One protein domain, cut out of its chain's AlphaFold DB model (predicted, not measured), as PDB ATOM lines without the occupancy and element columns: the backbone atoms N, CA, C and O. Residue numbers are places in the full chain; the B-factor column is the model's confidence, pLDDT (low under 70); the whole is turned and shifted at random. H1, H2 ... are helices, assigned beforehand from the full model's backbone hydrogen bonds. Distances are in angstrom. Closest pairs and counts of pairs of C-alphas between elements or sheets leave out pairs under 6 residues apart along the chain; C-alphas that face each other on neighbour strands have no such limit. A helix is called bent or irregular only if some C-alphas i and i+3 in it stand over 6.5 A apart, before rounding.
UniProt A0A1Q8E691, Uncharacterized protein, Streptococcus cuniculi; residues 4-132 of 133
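Overview. This is residues 4 to 132 of the 133 residues of an uncharacterized protein of Streptococcus cuniculi (UniProt A0A1Q8E691). A long helical hairpin, H3 and H4 running opposite ways, makes a rod; at the end where H3 begins, beyond the end of H4, the short helices H1, H2 and H5 gather as a small head. There H1 packs on the first residues of H3, H2 packs on H1, and H5 packs on H3 with its residues 119 to 121 alone and points away from it to one side, about perpendicular to H3. The printed part has 129 residues with five named helices, H1 to H5 in chain order, and no named strand: all helix. It is extended, with a radius of gyration of the C-alphas of 24.9 A and spans of 79 by 25 by 19 A.

Along the chain. H3, residues 30 to 79, runs 67.6 A from C-alpha 30 at (57.690, 68.906, -14.965) to C-alpha 79 at (16.286, 24.302, 14.563). It has a kink of 56 degrees near residue 73 and is irregular, with C-alphas 74 and 77 8.5 A apart. H4, residues 83 to 117, spans 50.9 A, has a kink of 35 degrees near residue 111 and is irregular, with C-alphas 112 and 115 7.2 A apart. H5 is residues 119 to 130, 16.6 A, ending with C-alpha 130 at (61.582, 44.912, -13.621). H1 is residues 4 to 12, 12.3 A; H2 is residues 16 to 25, 14.0 A.

Arrangement. H3 is the hub. It touches H4 at a shallow tilt of 19 degrees, opposite ways, a hairpin; the closest C-alphas, of Arg 51 and Ile 111, are 6.2 A apart. With residues 37 to 41 alone it touches residues 119 to 121 of H5, about perpendicular at 84 degrees, closest at C-alphas 37 and 121, 6.3 A. With residues 30 to 34 alone it touches H1 at a steep tilt of 45 degrees, closest at C-alphas 34 and 8, 6.2 A. H2 touches H1 about perpendicular at 81 degrees, closest at C-alphas 16 and 9, 5.4 A. H2 and H4 are apart. Every O i to N i+4 pair is within hydrogen-bond range in H1, H2 and H5, against 43 of 46 in H3 and 26 of 31 in H4.

Size, cuts and confidence. The C-alphas farthest apart, of Asp 17 and Asn 82, are 79.1 A apart. The printed part has no cut, and its four links are tight. Mean pLDDT of the printed part is 80.7; residues 69, 71 to 82, 86 and 132 are under 70.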
ATOM      1  N   VAL A   4      59.516  71.034  -7.188       79.19
ATOM      2  CA  VAL A   4      58.701  70.028  -7.876       79.19
ATOM      3  C   VAL A   4      59.581  69.015  -8.608       79.19
ATOM      4  O   VAL A   4      59.372  67.813  -8.474       79.19
ATOM      5  N   LEU A   5      60.612  69.485  -9.317       80.25
ATOM      6  CA  LEU A   5      61.565  68.629 -10.026       80.25
ATOM      7  C   LEU A   5      62.329  67.725  -9.049       80.25
ATOM      8  O   LEU A   5      62.527  66.544  -9.323       80.25
ATOM      9  N   GLU A   6      62.707  68.252  -7.883       84.06
ATOM     10  CA  GLU A   6      63.380  67.470  -6.843       84.06
ATOM     11  C   GLU A   6      62.475  66.354  -6.289       84.06
ATOM     12  O   GLU A   6      62.907  65.206  -6.164       84.06
ATOM     13  N   GLN A   7      61.204  66.649  -6.002       79.50
ATOM     14  CA  GLN A   7      60.242  65.641  -5.539       79.50
ATOM     15  C   GLN A   7      59.958  64.581  -6.608       79.50
ATOM     16  O   GLN A   7      59.933  63.391  -6.299       79.50
ATOM     17  N   LEU A   8      59.807  65.002  -7.865       76.62
ATOM     18  CA  LEU A   8      59.593  64.113  -9.003       76.62
ATOM     19  C   LEU A   8      60.800  63.185  -9.222       76.62
ATOM     20  O   LEU A   8      60.634  61.985  -9.430       76.62
ATOM     21  N   SER A   9      62.018  63.714  -9.085       80.19
ATOM     22  CA  SER A   9      63.264  62.944  -9.188       80.19
ATOM     23  C   SER A   9      63.362  61.844  -8.127       80.19
ATOM     24  O   SER A   9      63.714  60.707  -8.440       80.19
ATOM     25  N   LYS A  10      62.948  62.149  -6.889       80.69
ATOM     26  CA  LYS A  10      62.889  61.187  -5.780       80.69
ATOM     27  C   LYS A  10      61.825  60.119  -6.010       80.69
ATOM     28  O   LYS A  10      62.083  58.953  -5.742       80.69
ATOM     29  N   LEU A  11      60.658  60.509  -6.523       73.06
ATOM     30  CA  LEU A  11      59.564  59.593  -6.866       73.06
ATOM     31  C   LEU A  11      59.955  58.584  -7.949       73.06
ATOM     32  O   LEU A  11      59.542  57.431  -7.883       73.06
ATOM     33  N   LEU A  12      60.734  59.026  -8.936       75.19
ATOM     34  CA  LEU A  12      61.111  58.217 -10.095       75.19
ATOM     35  C   LEU A  12      62.470  57.515  -9.934       75.19
ATOM     36  O   LEU A  12      62.816  56.674 -10.759       75.19
ATOM     37  N   GLY A  13      63.250  57.859  -8.905       76.94
ATOM     38  CA  GLY A  13      64.592  57.309  -8.688       76.94
ATOM     39  C   GLY A  13      65.621  57.756  -9.732       76.94
ATOM     40  O   GLY A  13      66.589  57.042  -9.987       76.94
ATOM     41  N   VAL A  14      65.426  58.922 -10.355       80.62
ATOM     42  CA  VAL A  14      66.280  59.437 -11.443       80.62
ATOM     43  C   VAL A  14      66.927  60.750 -11.013       80.62
ATOM     44  O   VAL A  14      66.330  61.515 -10.266       80.62
ATOM     45  N   GLY A  15      68.139  61.046 -11.490       85.56
ATOM     46  CA  GLY A  15      68.788  62.337 -11.237       85.56
ATOM     47  C   GLY A  15      67.994  63.513 -11.819       85.56
ATOM     48  O   GLY A  15      67.431  63.411 -12.911       85.56
ATOM     49  N   THR A  16      67.980  64.644 -11.114       85.06
ATOM     50  CA  THR A  16      67.214  65.850 -11.483       85.06
ATOM     51  C   THR A  16      67.589  66.382 -12.861       85.06
ATOM     52  O   THR A  16      66.700  66.704 -13.639       85.06
ATOM     53  N   ASP A  17      68.874  66.365 -13.209       84.06
ATOM     54  CA  ASP A  17      69.373  66.859 -14.499       84.06
ATOM     55  C   ASP A  17      68.951  65.957 -15.669       84.06
ATOM     56  O   ASP A  17      68.685  66.423 -16.778       84.06
ATOM     57  N   ALA A  18      68.893  64.643 -15.433       81.44
ATOM     58  CA  ALA A  18      68.445  63.674 -16.428       81.44
ATOM     59  C   ALA A  18      66.930  63.777 -16.642       81.44
ATOM     60  O   ALA A  18      66.465  63.746 -17.782       81.44
ATOM     61  N   LEU A  19      66.179  63.962 -15.555       81.44
ATOM     62  CA  LEU A  19      64.739  64.182 -15.585       81.44
ATOM     63  C   LEU A  19      64.384  65.495 -16.291       81.44
ATOM     64  O   LEU A  19      63.491  65.511 -17.134       81.44
ATOM     65  N   GLU A  20      65.119  66.570 -16.006       83.00
ATOM     66  CA  GLU A  20      64.921  67.871 -16.644       83.00
ATOM     67  C   GLU A  20      65.134  67.781 -18.161       83.00
ATOM     68  O   GLU A  20      64.283  68.199 -18.949       83.00
ATOM     69  N   LYS A  21      66.234  67.149 -18.590       82.81
ATOM     70  CA  LYS A  21      66.520  66.922 -20.014       82.81
ATOM     71  C   LYS A  21      65.475  66.043 -20.690       82.81
ATOM     72  O   LYS A  21      65.069  66.354 -21.806       82.81
ATOM     73  N   ALA A  22      65.043  64.968 -20.035       79.25
ATOM     74  CA  ALA A  22      64.049  64.063 -20.595       79.25
ATOM     75  C   ALA A  22      62.699  64.767 -20.777       79.25
ATOM     76  O   ALA A  22      62.148  64.745 -21.874       79.25
ATOM     77  N   VAL A  23      62.207  65.473 -19.760       80.62
ATOM     78  CA  VAL A  23      60.920  66.182 -19.835       80.62
ATOM     79  C   VAL A  23      60.959  67.298 -20.885       80.62
ATOM     80  O   VAL A  23      60.052  67.383 -21.716       80.62
ATOM     81  N   ASN A  24      62.054  68.064 -20.942       80.00
ATOM     82  CA  ASN A  24      62.257  69.080 -21.979       80.00
ATOM     83  C   ASN A  24      62.350  68.486 -23.390       80.00
ATOM     84  O   ASN A  24      61.833  69.078 -24.334       80.00
ATOM     85  N   SER A  25      62.981  67.317 -23.557       81.62
ATOM     86  CA  SER A  25      63.115  66.668 -24.873       81.62
ATOM     87  C   SER A  25      61.786  66.200 -25.462       81.62
ATOM     88  O   SER A  25      61.652  66.121 -26.680       81.62
ATOM     89  N   VAL A  26      60.797  65.926 -24.607       77.75
ATOM     90  CA  VAL A  26      59.443  65.519 -25.011       77.75
ATOM     91  C   VAL A  26      58.501  66.737 -25.083       77.75
ATOM     92  O   VAL A  26      57.323  66.597 -25.392       77.75
ATOM     93  N   GLY A  27      59.013  67.950 -24.834       73.62
ATOM     94  CA  GLY A  27      58.238  69.193 -24.878       73.62
ATOM     95  C   GLY A  27      57.186  69.307 -23.771       73.62
ATOM     96  O   GLY A  27      56.201  70.021 -23.943       73.62
ATOM     97  N   SER A  28      57.368  68.588 -22.662       77.06
ATOM     98  CA  SER A  28      56.430  68.559 -21.535       77.06
ATOM     99  C   SER A  28      56.915  69.446 -20.378       77.06
ATOM    100  O   SER A  28      58.058  69.901 -20.363       77.06
ATOM    101  N   ASN A  29      56.044  69.714 -19.402       82.12
ATOM    102  CA  ASN A  29      56.345  70.514 -18.216       82.12
ATOM    103  C   ASN A  29      56.418  69.615 -16.969       82.12
ATOM    104  O   ASN A  29      55.475  68.885 -16.664       82.12
ATOM    105  N   TYR A  30      57.501  69.706 -16.187       79.12
ATOM    106  CA  TYR A  30      57.690  68.906 -14.965       79.12
ATOM    107  C   TYR A  30      56.567  69.106 -13.937       79.12
ATOM    108  O   TYR A  30      56.246  68.176 -13.197       79.12
ATOM    109  N   GLN A  31      55.950  70.293 -13.890       80.69
ATOM    110  CA  GLN A  31      54.786  70.549 -13.037       80.69
ATOM    111  C   GLN A  31      53.558  69.753 -13.478       80.69
ATOM    112  O   GLN A  31      52.842  69.234 -12.627       80.69
ATOM    113  N   GLU A  32      53.332  69.620 -14.783       83.00
ATOM    114  CA  GLU A  32      52.210  68.858 -15.335       83.00
ATOM    115  C   GLU A  32      52.398  67.355 -15.094       83.00
ATOM    116  O   GLU A  32      51.481  66.671 -14.631       83.00
ATOM    117  N   VAL A  33      53.623  66.855 -15.302       82.75
ATOM    118  CA  VAL A  33      53.989  65.465 -14.984       82.75
ATOM    119  C   VAL A  33      53.797  65.188 -13.492       82.75
ATOM    120  O   VAL A  33      53.181  64.190 -13.117       82.75
ATOM    121  N   TYR A  34      54.263  66.092 -12.626       81.81
ATOM    122  CA  TYR A  34      54.084  65.966 -11.181       81.81
ATOM    123  C   TYR A  34      52.610  65.968 -10.773       81.81
ATOM    124  O   TYR A  34      52.186  65.087 -10.026       81.81
ATOM    125  N   GLN A  35      51.809  66.911 -11.274       85.50
ATOM    126  CA  GLN A  35      50.380  66.978 -10.959       85.50
ATOM    127  C   GLN A  35      49.632  65.722 -11.415       85.50
ATOM    128  O   GLN A  35      48.810  65.202 -10.658       85.50
ATOM    129  N   THR A  36      49.963  65.198 -12.597       88.31
ATOM    130  CA  THR A  36      49.389  63.948 -13.111       88.31
ATOM    131  C   THR A  36      49.706  62.778 -12.182       88.31
ATOM    132  O   THR A  36      48.798  62.065 -11.757       88.31
ATOM    133  N   LEU A  37      50.970  62.612 -11.782       85.56
ATOM    134  CA  LEU A  37      51.363  61.517 -10.888       85.56
ATOM    135  C   LEU A  37      50.772  61.653  -9.483       85.56
ATOM    136  O   LEU A  37      50.376  60.648  -8.898       85.56
ATOM    137  N   VAL A  38      50.674  62.868  -8.941       87.88
ATOM    138  CA  VAL A  38      50.016  63.109  -7.645       87.88
ATOM    139  C   VAL A  38      48.535  62.743  -7.715       87.88
ATOM    140  O   VAL A  38      48.017  62.091  -6.807       87.88
ATOM    141  N   HIS A  39      47.854  63.125  -8.796       90.12
ATOM    142  CA  HIS A  39      46.456  62.774  -9.009       90.12
ATOM    143  C   HIS A  39      46.262  61.255  -9.115       90.12
ATOM    144  O   HIS A  39      45.439  60.680  -8.401       90.12
ATOM    145  N   GLU A  40      47.071  60.587  -9.936       92.00
ATOM    146  CA  GLU A  40      47.035  59.131 -10.083       92.00
ATOM    147  C   GLU A  40      47.385  58.399  -8.780       92.00
ATOM    148  O   GLU A  40      46.778  57.377  -8.460       92.00
ATOM    149  N   MET A  41      48.307  58.936  -7.976       88.62
ATOM    150  CA  MET A  41      48.640  58.391  -6.660       88.62
ATOM    151  C   MET A  41      47.470  58.507  -5.679       88.62
ATOM    152  O   MET A  41      47.211  57.567  -4.923       88.62
ATOM    153  N   ALA A  42      46.730  59.617  -5.714       90.12
ATOM    154  CA  ALA A  42      45.515  59.772  -4.921       90.12
ATOM    155  C   ALA A  42      44.448  58.743  -5.335       90.12
ATOM    156  O   ALA A  42      43.875  58.073  -4.472       90.12
ATOM    157  N   ILE A  43      44.233  58.550  -6.641       91.50
ATOM    158  CA  ILE A  43      43.317  57.524  -7.162       91.50
ATOM    159  C   ILE A  43      43.761  56.128  -6.722       91.50
ATOM    160  O   ILE A  43      42.943  55.357  -6.217       91.50
ATOM    161  N   LYS A  44      45.051  55.804  -6.865       91.25
ATOM    162  CA  LYS A  44      45.605  54.519  -6.433       91.25
ATOM    163  C   LYS A  44      45.370  54.288  -4.942       91.25
ATOM    164  O   LYS A  44      44.950  53.201  -4.563       91.25
ATOM    165  N   SER A  45      45.567  55.303  -4.098       90.38
ATOM    166  CA  SER A  45      45.299  55.192  -2.659       90.38
ATOM    167  C   SER A  45      43.825  54.891  -2.363       90.38
ATOM    168  O   SER A  45      43.532  54.048  -1.512       90.38
ATOM    169  N   VAL A  46      42.894  55.528  -3.080       89.19
ATOM    170  CA  VAL A  46      41.459  55.226  -2.962       89.19
ATOM    171  C   VAL A  46      41.168  53.794  -3.411       89.19
ATOM    172  O   VAL A  46      40.464  53.068  -2.708       89.19
ATOM    173  N   ALA A  47      41.738  53.362  -4.538       89.19
ATOM    174  CA  ALA A  47      41.574  52.008  -5.056       89.19
ATOM    175  C   ALA A  47      42.135  50.943  -4.096       89.19
ATOM    176  O   ALA A  47      41.472  49.935  -3.847       89.19
ATOM    177  N   ASP A  48      43.306  51.183  -3.503       89.19
ATOM    178  CA  ASP A  48      43.933  50.287  -2.527       89.19
ATOM    179  C   ASP A  48      43.079  50.164  -1.253       89.19
ATOM    180  O   ASP A  48      42.816  49.054  -0.781       89.19
ATOM    181  N   ASN A  49      42.564  51.285  -0.739       87.94
ATOM    182  CA  ASN A  49      41.645  51.279   0.401       87.94
ATOM    183  C   ASN A  49      40.354  50.519   0.076       87.94
ATOM    184  O   ASN A  49      39.903  49.683   0.864       87.94
ATOM    185  N   PHE A  50      39.782  50.757  -1.107       87.00
ATOM    186  CA  PHE A  50      38.581  50.060  -1.556       87.00
ATOM    187  C   PHE A  50      38.821  48.552  -1.696       87.00
ATOM    188  O   PHE A  50      37.975  47.750  -1.291       87.00
ATOM    189  N   ARG A  51      39.994  48.147  -2.198       87.56
ATOM    190  CA  ARG A  51      40.406  46.744  -2.302       87.56
ATOM    191  C   ARG A  51      40.466  46.075  -0.932       87.56
ATOM    192  O   ARG A  51      39.902  44.994  -0.774       87.56
ATOM    193  N   ILE A  52      41.100  46.704   0.059       85.88
ATOM    194  CA  ILE A  52      41.203  46.151   1.421       85.88
ATOM    195  C   ILE A  52      39.815  46.007   2.050       85.88
ATOM    196  O   ILE A  52      39.471  44.926   2.531       85.88
ATOM    197  N   VAL A  53      38.994  47.060   1.997       87.00
ATOM    198  CA  VAL A  53      37.622  47.036   2.530       87.00
ATOM    199  C   VAL A  53      36.800  45.935   1.861       87.00
ATOM    200  O   VAL A  53      36.133  45.160   2.547       87.00
ATOM    201  N   THR A  54      36.899  45.808   0.537       85.31
ATOM    202  CA  THR A  54      36.216  44.759  -0.225       85.31
ATOM    203  C   THR A  54      36.645  43.368   0.229       85.31
ATOM    204  O   THR A  54      35.786  42.517   0.458       85.31
ATOM    205  N   ILE A  55      37.948  43.117   0.392       85.38
ATOM    206  CA  ILE A  55      38.465  41.818   0.847       85.38
ATOM    207  C   ILE A  55      37.913  41.481   2.236       85.38
ATOM    208  O   ILE A  55      37.386  40.386   2.435       85.38
ATOM    209  N   VAL A  56      37.965  42.429   3.177       85.94
ATOM    210  CA  VAL A  56      37.463  42.232   4.547       85.94
ATOM    211  C   VAL A  56      35.965  41.925   4.548       85.94
ATOM    212  O   VAL A  56      35.539  40.930   5.140       85.94
ATOM    213  N   LEU A  57      35.162  42.727   3.844       83.00
ATOM    214  CA  LEU A  57      33.716  42.511   3.737       83.00
ATOM    215  C   LEU A  57      33.380  41.181   3.058       83.00
ATOM    216  O   LEU A  57      32.422  40.516   3.452       83.00
ATOM    217  N   SER A  58      34.183  40.765   2.080       82.75
ATOM    218  CA  SER A  58      34.006  39.488   1.390       82.75
ATOM    219  C   SER A  58      34.267  38.307   2.318       82.75
ATOM    220  O   SER A  58      33.468  37.375   2.343       82.75
ATOM    221  N   ILE A  59      35.325  38.357   3.134       84.75
ATOM    222  CA  ILE A  59      35.623  37.314   4.128       84.75
ATOM    223  C   ILE A  59      34.484  37.203   5.147       84.75
ATOM    224  O   ILE A  59      33.997  36.101   5.404       84.75
ATOM    225  N   ILE A  60      34.019  38.336   5.685       86.00
ATOM    226  CA  ILE A  60      32.902  38.371   6.644       86.00
ATOM    227  C   ILE A  60      31.624  37.817   6.000       86.00
ATOM    228  O   ILE A  60      30.930  37.000   6.604       86.00
ATOM    229  N   GLY A  61      31.325  38.222   4.764       82.06
ATOM    230  CA  GLY A  61      30.150  37.760   4.030       82.06
ATOM    231  C   GLY A  61      30.185  36.264   3.718       82.06
ATOM    232  O   GLY A  61      29.183  35.578   3.915       82.06
ATOM    233  N   ILE A  62      31.341  35.733   3.306       82.50
ATOM    234  CA  ILE A  62      31.540  34.294   3.085       82.50
ATOM    235  C   ILE A  62      31.371  33.527   4.398       82.50
ATOM    236  O   ILE A  62      30.642  32.537   4.426       82.50
ATOM    237  N   ALA A  63      31.980  33.990   5.492       84.62
ATOM    238  CA  ALA A  63      31.836  33.355   6.802       84.62
ATOM    239  C   ALA A  63      30.369  33.330   7.261       84.62
ATOM    240  O   ALA A  63      29.868  32.288   7.681       84.62
ATOM    241  N   TYR A  64      29.653  34.447   7.110       82.00
ATOM    242  CA  TYR A  64      28.226  34.534   7.417       82.00
ATOM    243  C   TYR A  64      27.391  33.574   6.557       82.00
ATOM    244  O   TYR A  64      26.538  32.852   7.076       82.00
ATOM    245  N   TYR A  65      27.675  33.506   5.254       77.12
ATOM    246  CA  TYR A  65      26.990  32.597   4.336       77.12
ATOM    247  C   TYR A  65      27.244  31.122   4.683       77.12
ATOM    248  O   TYR A  65      26.311  30.320   4.670       77.12
ATOM    249  N   LEU A  66      28.478  30.765   5.051       80.75
ATOM    250  CA  LEU A  66      28.835  29.415   5.489       80.75
ATOM    251  C   LEU A  66      28.173  29.046   6.820       80.75
ATOM    252  O   LEU A  66      27.689  27.928   6.948       80.75
ATOM    253  N   LEU A  67      28.091  29.970   7.782       79.88
ATOM    254  CA  LEU A  67      27.389  29.743   9.053       79.88
ATOM    255  C   LEU A  67      25.888  29.508   8.839       79.88
ATOM    256  O   LEU A  67      25.310  28.594   9.427       79.88
ATOM    257  N   ILE A  68      25.256  30.298   7.969       74.38
ATOM    258  CA  ILE A  68      23.860  30.100   7.551       74.38
ATOM    259  C   ILE A  68      23.691  28.741   6.865       74.38
ATOM    260  O   ILE A  68      22.794  27.969   7.208       74.38
ATOM    261  N   GLY A  69      24.574  28.426   5.917       69.50
ATOM    262  CA  GLY A  69      24.553  27.164   5.183       69.50
ATOM    263  C   GLY A  69      24.737  25.949   6.093       69.50
ATOM    264  O   GLY A  69      23.985  24.987   5.976       69.50
ATOM    265  N   ALA A  70      25.680  25.998   7.033       71.69
ATOM    266  CA  ALA A  70      25.938  24.920   7.985       71.69
ATOM    267  C   ALA A  70      24.738  24.680   8.912       71.69
ATOM    268  O   ALA A  70      24.298  23.540   9.045       71.69
ATOM    269  N   ASN A  71      24.141  25.742   9.469       68.00
ATOM    270  CA  ASN A  71      22.907  25.629  10.258       68.00
ATOM    271  C   ASN A  71      21.758  25.013   9.439       68.00
ATOM    272  O   ASN A  71      20.976  24.218   9.956       68.00
ATOM    273  N   TYR A  72      21.679  25.338   8.146       64.31
ATOM    274  CA  TYR A  72      20.673  24.788   7.242       64.31
ATOM    275  C   TYR A  72      20.911  23.305   6.894       64.31
ATOM    276  O   TYR A  72      19.968  22.522   6.879       64.31
ATOM    277  N   TYR A  73      22.145  22.886   6.611       62.81
ATOM    278  CA  TYR A  73      22.424  21.505   6.189       62.81
ATOM    279  C   TYR A  73      22.548  20.517   7.351       62.81
ATOM    280  O   TYR A  73      22.256  19.338   7.165       62.81
ATOM    281  N   ILE A  74      22.980  20.973   8.529       66.12
ATOM    282  CA  ILE A  74      23.266  20.089   9.668       66.12
ATOM    283  C   ILE A  74      22.044  19.960  10.586       66.12
ATOM    284  O   ILE A  74      21.772  18.867  11.082       66.12
ATOM    285  N   GLU A  75      21.275  21.037  10.797       63.66
ATOM    286  CA  GLU A  75      20.222  21.050  11.824       63.66
ATOM    287  C   GLU A  75      18.904  21.721  11.407       63.66
ATOM    288  O   GLU A  75      18.064  21.958  12.273       63.66
ATOM    289  N   ALA A  76      18.650  21.993  10.119       62.09
ATOM    290  CA  ALA A  76      17.429  22.703   9.699       62.09
ATOM    291  C   ALA A  76      16.129  22.091  10.245       62.09
ATOM    292  O   ALA A  76      15.268  22.838  10.709       62.09
ATOM    293  N   ASP A  77      16.002  20.762  10.247       59.62
ATOM    294  CA  ASP A  77      14.801  20.076  10.744       59.62
ATOM    295  C   ASP A  77      14.680  20.096  12.283       59.62
ATOM    296  O   ASP A  77      13.584  19.928  12.815       59.62
ATOM    297  N   LYS A  78      15.781  20.341  13.012       63.19
ATOM    298  CA  LYS A  78      15.800  20.470  14.482       63.19
ATOM    299  C   LYS A  78      15.648  21.920  14.949       63.19
ATOM    300  O   LYS A  78      14.969  22.174  15.940       63.19
ATOM    301  N   VAL A  79      16.267  22.864  14.239       63.50
ATOM    302  CA  VAL A  79      16.286  24.302  14.563       63.50
ATOM    303  C   VAL A  79      15.037  25.012  14.031       63.50
ATOM    304  O   VAL A  79      14.510  25.916  14.679       63.50
ATOM    305  N   TYR A  80      14.507  24.575  12.884       63.38
ATOM    306  CA  TYR A  80      13.284  25.103  12.277       63.38
ATOM    307  C   TYR A  80      12.250  23.987  12.054       63.38
ATOM    308  O   TYR A  80      11.883  23.707  10.913       63.38
ATOM    309  N   PRO A  81      11.709  23.383  13.130       61.47
ATOM    310  CA  PRO A  81      10.791  22.241  13.035       61.47
ATOM    311  C   PRO A  81       9.473  22.570  12.314       61.47
ATOM    312  O   PRO A  81       8.740  21.678  11.894       61.47
ATOM    313  N   ASN A  82       9.154  23.859  12.160       69.38
ATOM    314  CA  ASN A  82       7.955  24.319  11.476       69.38
ATOM    315  C   ASN A  82       8.255  24.685  10.010       69.38
ATOM    316  O   ASN A  82       9.126  25.518   9.735       69.38
ATOM    317  N   LYS A  83       7.496  24.109   9.064       70.12
ATOM    318  CA  LYS A  83       7.707  24.260   7.607       70.12
ATOM    319  C   LYS A  83       7.704  25.722   7.141       70.12
ATOM    320  O   LYS A  83       8.440  26.071   6.215       70.12
ATOM    321  N   ASP A  84       6.939  26.585   7.807       73.62
ATOM    322  CA  ASP A  84       6.866  28.016   7.492       73.62
ATOM    323  C   ASP A  84       8.163  28.766   7.816       73.62
ATOM    324  O   ASP A  84       8.599  29.630   7.048       73.62
ATOM    325  N   ASN A  85       8.830  28.407   8.915       70.19
ATOM    326  CA  ASN A  85      10.097  29.024   9.310       70.19
ATOM    327  C   ASN A  85      11.214  28.637   8.336       70.19
ATOM    328  O   ASN A  85      11.987  29.496   7.905       70.19
ATOM    329  N   LEU A  86      11.228  27.374   7.897       69.00
ATOM    330  CA  LEU A  86      12.161  26.883   6.888       69.00
ATOM    331  C   LEU A  86      11.979  27.595   5.534       69.00
ATOM    332  O   LEU A  86      12.958  27.971   4.888       69.00
ATOM    333  N   GLN A  87      10.735  27.825   5.097       74.19
ATOM    334  CA  GLN A  87      10.471  28.562   3.854       74.19
ATOM    335  C   GLN A  87      10.881  30.037   3.934       74.19
ATOM    336  O   GLN A  87      11.447  30.565   2.971       74.19
ATOM    337  N   ARG A  88      10.622  30.711   5.062       73.75
ATOM    338  CA  ARG A  88      11.061  32.101   5.281       73.75
ATOM    339  C   ARG A  88      12.581  32.214   5.237       73.75
ATOM    340  O   ARG A  88      13.102  33.104   4.567       73.75
ATOM    341  N   TYR A  89      13.276  31.269   5.861       71.06
ATOM    342  CA  TYR A  89      14.733  31.210   5.842       71.06
ATOM    343  C   TYR A  89      15.293  31.006   4.427       71.06
ATOM    344  O   TYR A  89      16.164  31.759   3.997       71.06
ATOM    345  N   LYS A  90      14.734  30.070   3.644       72.88
ATOM    346  CA  LYS A  90      15.108  29.868   2.228       72.88
ATOM    347  C   LYS A  90      14.922  31.134   1.393       72.88
ATOM    348  O   LYS A  90      15.810  31.503   0.627       72.88
ATOM    349  N   LYS A  91      13.785  31.818   1.550       79.12
ATOM    350  CA  LYS A  91      13.522  33.092   0.861       79.12
ATOM    351  C   LYS A  91      14.531  34.166   1.263       79.12
ATOM    352  O   LYS A  91      14.994  34.898   0.392       79.12
ATOM    353  N   HIS A  92      14.904  34.231   2.540       75.50
ATOM    354  CA  HIS A  92      15.917  35.163   3.026       75.50
ATOM    355  C   HIS A  92      17.305  34.852   2.446       75.50
ATOM    356  O   HIS A  92      17.932  35.742   1.880       75.50
ATOM    357  N   ALA A  93      17.743  33.589   2.475       76.06
ATOM    358  CA  ALA A  93      19.028  33.167   1.911       76.06
ATOM    359  C   ALA A  93      19.129  33.445   0.398       76.06
ATOM    360  O   ALA A  93      20.149  33.950  -0.072       76.06
ATOM    361  N   ILE A  94      18.056  33.182  -0.359       79.38
ATOM    362  CA  ILE A  94      17.973  33.499  -1.796       79.38
ATOM    363  C   ILE A  94      17.942  35.017  -2.031       79.38
ATOM    364  O   ILE A  94      18.522  35.511  -2.995       79.38
ATOM    365  N   GLY A  95      17.251  35.776  -1.179       80.50
ATOM    366  CA  GLY A  95      17.206  37.236  -1.270       80.50
ATOM    367  C   GLY A  95      18.580  37.868  -1.052       80.50
ATOM    368  O   GLY A  95      19.009  38.702  -1.844       80.50
ATOM    369  N   VAL A  96      19.297  37.415  -0.022       77.94
ATOM    370  CA  VAL A  96      20.649  37.887   0.298       77.94
ATOM    371  C   VAL A  96      21.634  37.515  -0.812       77.94
ATOM    372  O   VAL A  96      22.416  38.368  -1.230       77.94
ATOM    373  N   SER A  97      21.573  36.294  -1.360       78.81
ATOM    374  CA  SER A  97      22.491  35.874  -2.431       78.81
ATOM    375  C   SER A  97      22.314  36.680  -3.722       78.81
ATOM    376  O   SER A  97      23.307  37.025  -4.363       78.81
ATOM    377  N   LYS A  98      21.078  37.061  -4.070       82.31
ATOM    378  CA  LYS A  98      20.784  37.914  -5.235       82.31
ATOM    379  C   LYS A  98      21.406  39.306  -5.160       82.31
ATOM    380  O   LYS A  98      21.615  39.905  -6.206       82.31
ATOM    381  N   ILE A  99      21.678  39.823  -3.964       81.75
ATOM    382  CA  ILE A  99      22.310  41.136  -3.769       81.75
ATOM    383  C   ILE A  99      23.819  40.969  -3.594       81.75
ATOM    384  O   ILE A  99      24.605  41.685  -4.212       81.75
ATOM    385  N   PHE A 100      24.229  39.994  -2.781       80.00
ATOM    386  CA  PHE A 100      25.628  39.788  -2.432       80.00
ATOM    387  C   PHE A 100      26.472  39.343  -3.633       80.00
ATOM    388  O   PHE A 100      27.564  39.866  -3.828       80.00
ATOM    389  N   ILE A 101      25.963  38.428  -4.471       82.00
ATOM    390  CA  ILE A 101      26.717  37.910  -5.624       82.00
ATOM    391  C   ILE A 101      27.023  39.023  -6.645       82.00
ATOM    392  O   ILE A 101      28.196  39.188  -6.983       82.00
ATOM    393  N   PRO A 102      26.045  39.825  -7.121       86.81
ATOM    394  CA  PRO A 102      26.342  40.922  -8.040       86.81
ATOM    395  C   PRO A 102      27.264  41.978  -7.437       86.81
ATOM    396  O   PRO A 102      28.166  42.448  -8.125       86.81
ATOM    397  N   LEU A 103      27.074  42.326  -6.158       83.81
ATOM    398  CA  LEU A 103      27.929  43.298  -5.477       83.81
ATOM    399  C   LEU A 103      29.381  42.804  -5.422       83.81
ATOM    400  O   LEU A 103      30.302  43.545  -5.760       83.81
ATOM    401  N   TYR A 104      29.582  41.537  -5.058       83.31
ATOM    402  CA  TYR A 104      30.901  40.917  -5.016       83.31
ATOM    403  C   TYR A 104      31.570  40.906  -6.398       83.31
ATOM    404  O   TYR A 104      32.716  41.333  -6.533       83.31
ATOM    405  N   LEU A 105      30.839  40.511  -7.446       87.00
ATOM    406  CA  LEU A 105      31.342  40.528  -8.825       87.00
ATOM    407  C   LEU A 105      31.703  41.942  -9.299       87.00
ATOM    408  O   LEU A 105      32.770  42.135  -9.877       87.00
ATOM    409  N   ALA A 106      30.857  42.937  -9.023       87.44
ATOM    410  CA  ALA A 106      31.139  44.332  -9.356       87.44
ATOM    411  C   ALA A 106      32.405  44.841  -8.647       87.44
ATOM    412  O   ALA A 106      33.221  45.538  -9.248       87.44
ATOM    413  N   SER A 107      32.603  44.434  -7.393       85.62
ATOM    414  CA  SER A 107      33.789  44.794  -6.612       85.62
ATOM    415  C   SER A 107      35.060  44.162  -7.191       85.62
ATOM    416  O   SER A 107      36.082  44.835  -7.321       85.62
ATOM    417  N   LEU A 108      34.998  42.889  -7.603       85.56
ATOM    418  CA  LEU A 108      36.110  42.209  -8.275       85.56
ATOM    419  C   LEU A 108      36.468  42.860  -9.613       85.56
ATOM    420  O   LEU A 108      37.652  43.030  -9.913       85.56
ATOM    421  N   LEU A 109      35.462  43.250 -10.400       90.06
ATOM    422  CA  LEU A 109      35.670  43.988 -11.647       90.06
ATOM    423  C   LEU A 109      36.345  45.332 -11.382       90.06
ATOM    424  O   LEU A 109      37.330  45.649 -12.045       90.06
ATOM    425  N   PHE A 110      35.879  46.083 -10.381       87.38
ATOM    426  CA  PHE A 110      36.496  47.351 -10.002       87.38
ATOM    427  C   PHE A 110      37.967  47.176  -9.610       87.38
ATOM    428  O   PHE A 110      38.815  47.898 -10.119       87.38
ATOM    429  N   ILE A 111      38.293  46.188  -8.771       86.75
ATOM    430  CA  ILE A 111      39.680  45.909  -8.359       86.75
ATOM    431  C   ILE A 111      40.550  45.504  -9.556       86.75
ATOM    432  O   ILE A 111      41.704  45.909  -9.648       86.75
ATOM    433  N   SER A 112      40.010  44.703 -10.476       86.69
ATOM    434  CA  SER A 112      40.765  44.220 -11.640       86.69
ATOM    435  C   SER A 112      41.031  45.334 -12.655       86.69
ATOM    436  O   SER A 112      42.067  45.334 -13.314       86.69
ATOM    437  N   LEU A 113      40.100  46.284 -12.776       89.81
ATOM    438  CA  LEU A 113      40.182  47.406 -13.711       89.81
ATOM    439  C   LEU A 113      40.768  48.675 -13.080       89.81
ATOM    440  O   LEU A 113      41.091  49.604 -13.816       89.81
ATOM    441  N   SER A 114      40.959  48.728 -11.756       87.50
ATOM    442  CA  SER A 114      41.504  49.907 -11.073       87.50
ATOM    443  C   SER A 114      42.853  50.381 -11.620       87.50
ATOM    444  O   SER A 114      43.026  51.597 -11.684       87.50
ATOM    445  N   PRO A 115      43.779  49.512 -12.091       89.31
ATOM    446  CA  PRO A 115      45.032  49.970 -12.693       89.31
ATOM    447  C   PRO A 115      44.851  50.860 -13.928       89.31
ATOM    448  O   PRO A 115      45.719  51.679 -14.216       89.31
ATOM    449  N   LEU A 116      43.717  50.757 -14.629       90.75
ATOM    450  CA  LEU A 116      43.403  51.617 -15.775       90.75
ATOM    451  C   LEU A 116      43.125  53.071 -15.367       90.75
ATOM    452  O   LEU A 116      43.152  53.953 -16.220       90.75
ATOM    453  N   LEU A 117      42.858  53.329 -14.083       89.50
ATOM    454  CA  LEU A 117      42.603  54.670 -13.553       89.50
ATOM    455  C   LEU A 117      43.893  55.430 -13.198       89.50
ATOM    456  O   LEU A 117      43.834  56.632 -12.951       89.50
ATOM    457  N   TYR A 118      45.041  54.747 -13.149       91.19
ATOM    458  CA  TYR A 118      46.360  55.333 -12.875       91.19
ATOM    459  C   TYR A 118      47.434  54.756 -13.823       91.19
ATOM    460  O   TYR A 118      48.380  54.095 -13.384       91.19
ATOM    461  N   PRO A 119      47.274  54.941 -15.149       90.44
ATOM    462  CA  PRO A 119      48.080  54.245 -16.150       90.44
ATOM    463  C   PRO A 119      49.567  54.622 -16.105       90.44
ATOM    464  O   PRO A 119      50.415  53.740 -16.262       90.44
ATOM    465  N   ASN A 120      49.905  55.893 -15.862       89.12
ATOM    466  CA  ASN A 120      51.298  56.349 -15.853       89.12
ATOM    467  C   ASN A 120      52.034  55.824 -14.617       89.12
ATOM    468  O   ASN A 120      53.134  55.278 -14.718       89.12
ATOM    469  N   LEU A 121      51.396  55.923 -13.451       86.69
ATOM    470  CA  LEU A 121      51.914  55.398 -12.194       86.69
ATOM    471  C   LEU A 121      52.083  53.875 -12.253       86.69
ATOM    472  O   LEU A 121      53.092  53.355 -11.781       86.69
ATOM    473  N   ASN A 122      51.129  53.156 -12.853       87.19
ATOM    474  CA  ASN A 122      51.219  51.705 -13.006       87.19
ATOM    475  C   ASN A 122      52.413  51.297 -13.884       87.19
ATOM    476  O   ASN A 122      53.153  50.382 -13.526       87.19
ATOM    477  N   LEU A 123      52.642  52.014 -14.987       86.38
ATOM    478  CA  LEU A 123      53.784  51.778 -15.870       86.38
ATOM    479  C   LEU A 123      55.120  52.034 -15.155       86.38
ATOM    480  O   LEU A 123      56.032  51.216 -15.257       86.38
ATOM    481  N   ILE A 124      55.224  53.117 -14.377       84.50
ATOM    482  CA  ILE A 124      56.417  53.410 -13.565       84.50
ATOM    483  C   ILE A 124      56.682  52.286 -12.557       84.50
ATOM    484  O   ILE A 124      57.807  51.795 -12.470       84.50
ATOM    485  N   LEU A 125      55.659  51.846 -11.820       84.25
ATOM    486  CA  LEU A 125      55.791  50.765 -10.838       84.25
ATOM    487  C   LEU A 125      56.218  49.440 -11.488       84.25
ATOM    488  O   LEU A 125      57.046  48.719 -10.933       84.25
ATOM    489  N   GLU A 126      55.689  49.119 -12.671       85.25
ATOM    490  CA  GLU A 126      56.072  47.912 -13.409       85.25
ATOM    491  C   GLU A 126      57.530  47.969 -13.887       85.25
ATOM    492  O   GLU A 126      58.257  46.976 -13.790       85.25
ATOM    493  N   LEU A 127      57.977  49.130 -14.372       82.44
ATOM    494  CA  LEU A 127      59.366  49.346 -14.773       82.44
ATOM    495  C   LEU A 127      60.323  49.244 -13.582       82.44
ATOM    496  O   LEU A 127      61.360  48.595 -13.705       82.44
ATOM    497  N   LEU A 128      59.962  49.821 -12.432       81.12
ATOM    498  CA  LEU A 128      60.753  49.721 -11.202       81.12
ATOM    499  C   LEU A 128      60.882  48.267 -10.729       81.12
ATOM    500  O   LEU A 128      61.995  47.812 -10.474       81.12
ATOM    501  N   ASN A 129      59.782  47.504 -10.714       81.69
ATOM    502  CA  ASN A 129      59.816  46.075 -10.382       81.69
ATOM    503  C   ASN A 129      60.728  45.277 -11.332       81.69
ATOM    504  O   ASN A 129      61.459  44.391 -10.899       81.69
ATOM    505  N   LYS A 130      60.707  45.578 -12.638       81.38
ATOM    506  CA  LYS A 130      61.582  44.912 -13.621       81.38
ATOM    507  C   LYS A 130      63.051  45.313 -13.480       81.38
ATOM    508  O   LYS A 130      63.924  44.513 -13.805       81.38
ATOM    509  N   ALA A 131      63.323  46.530 -13.014       76.38
ATOM    510  CA  ALA A 131      64.673  47.049 -12.807       76.38
ATOM    511  C   ALA A 131      65.338  46.547 -11.510       76.38
ATOM    512  O   ALA A 131      66.495  46.882 -11.262       76.38
ATOM    513  N   GLY A 132      64.645  45.728 -10.708       64.56
ATOM    514  CA  GLY A 132      65.167  45.183  -9.453       64.56
ATOM    515  C   GLY A 132      64.864  46.038  -8.221       64.56
ATOM    516  O   GLY A 132      65.657  46.029  -7.281       64.56
TER     517      GLY A 132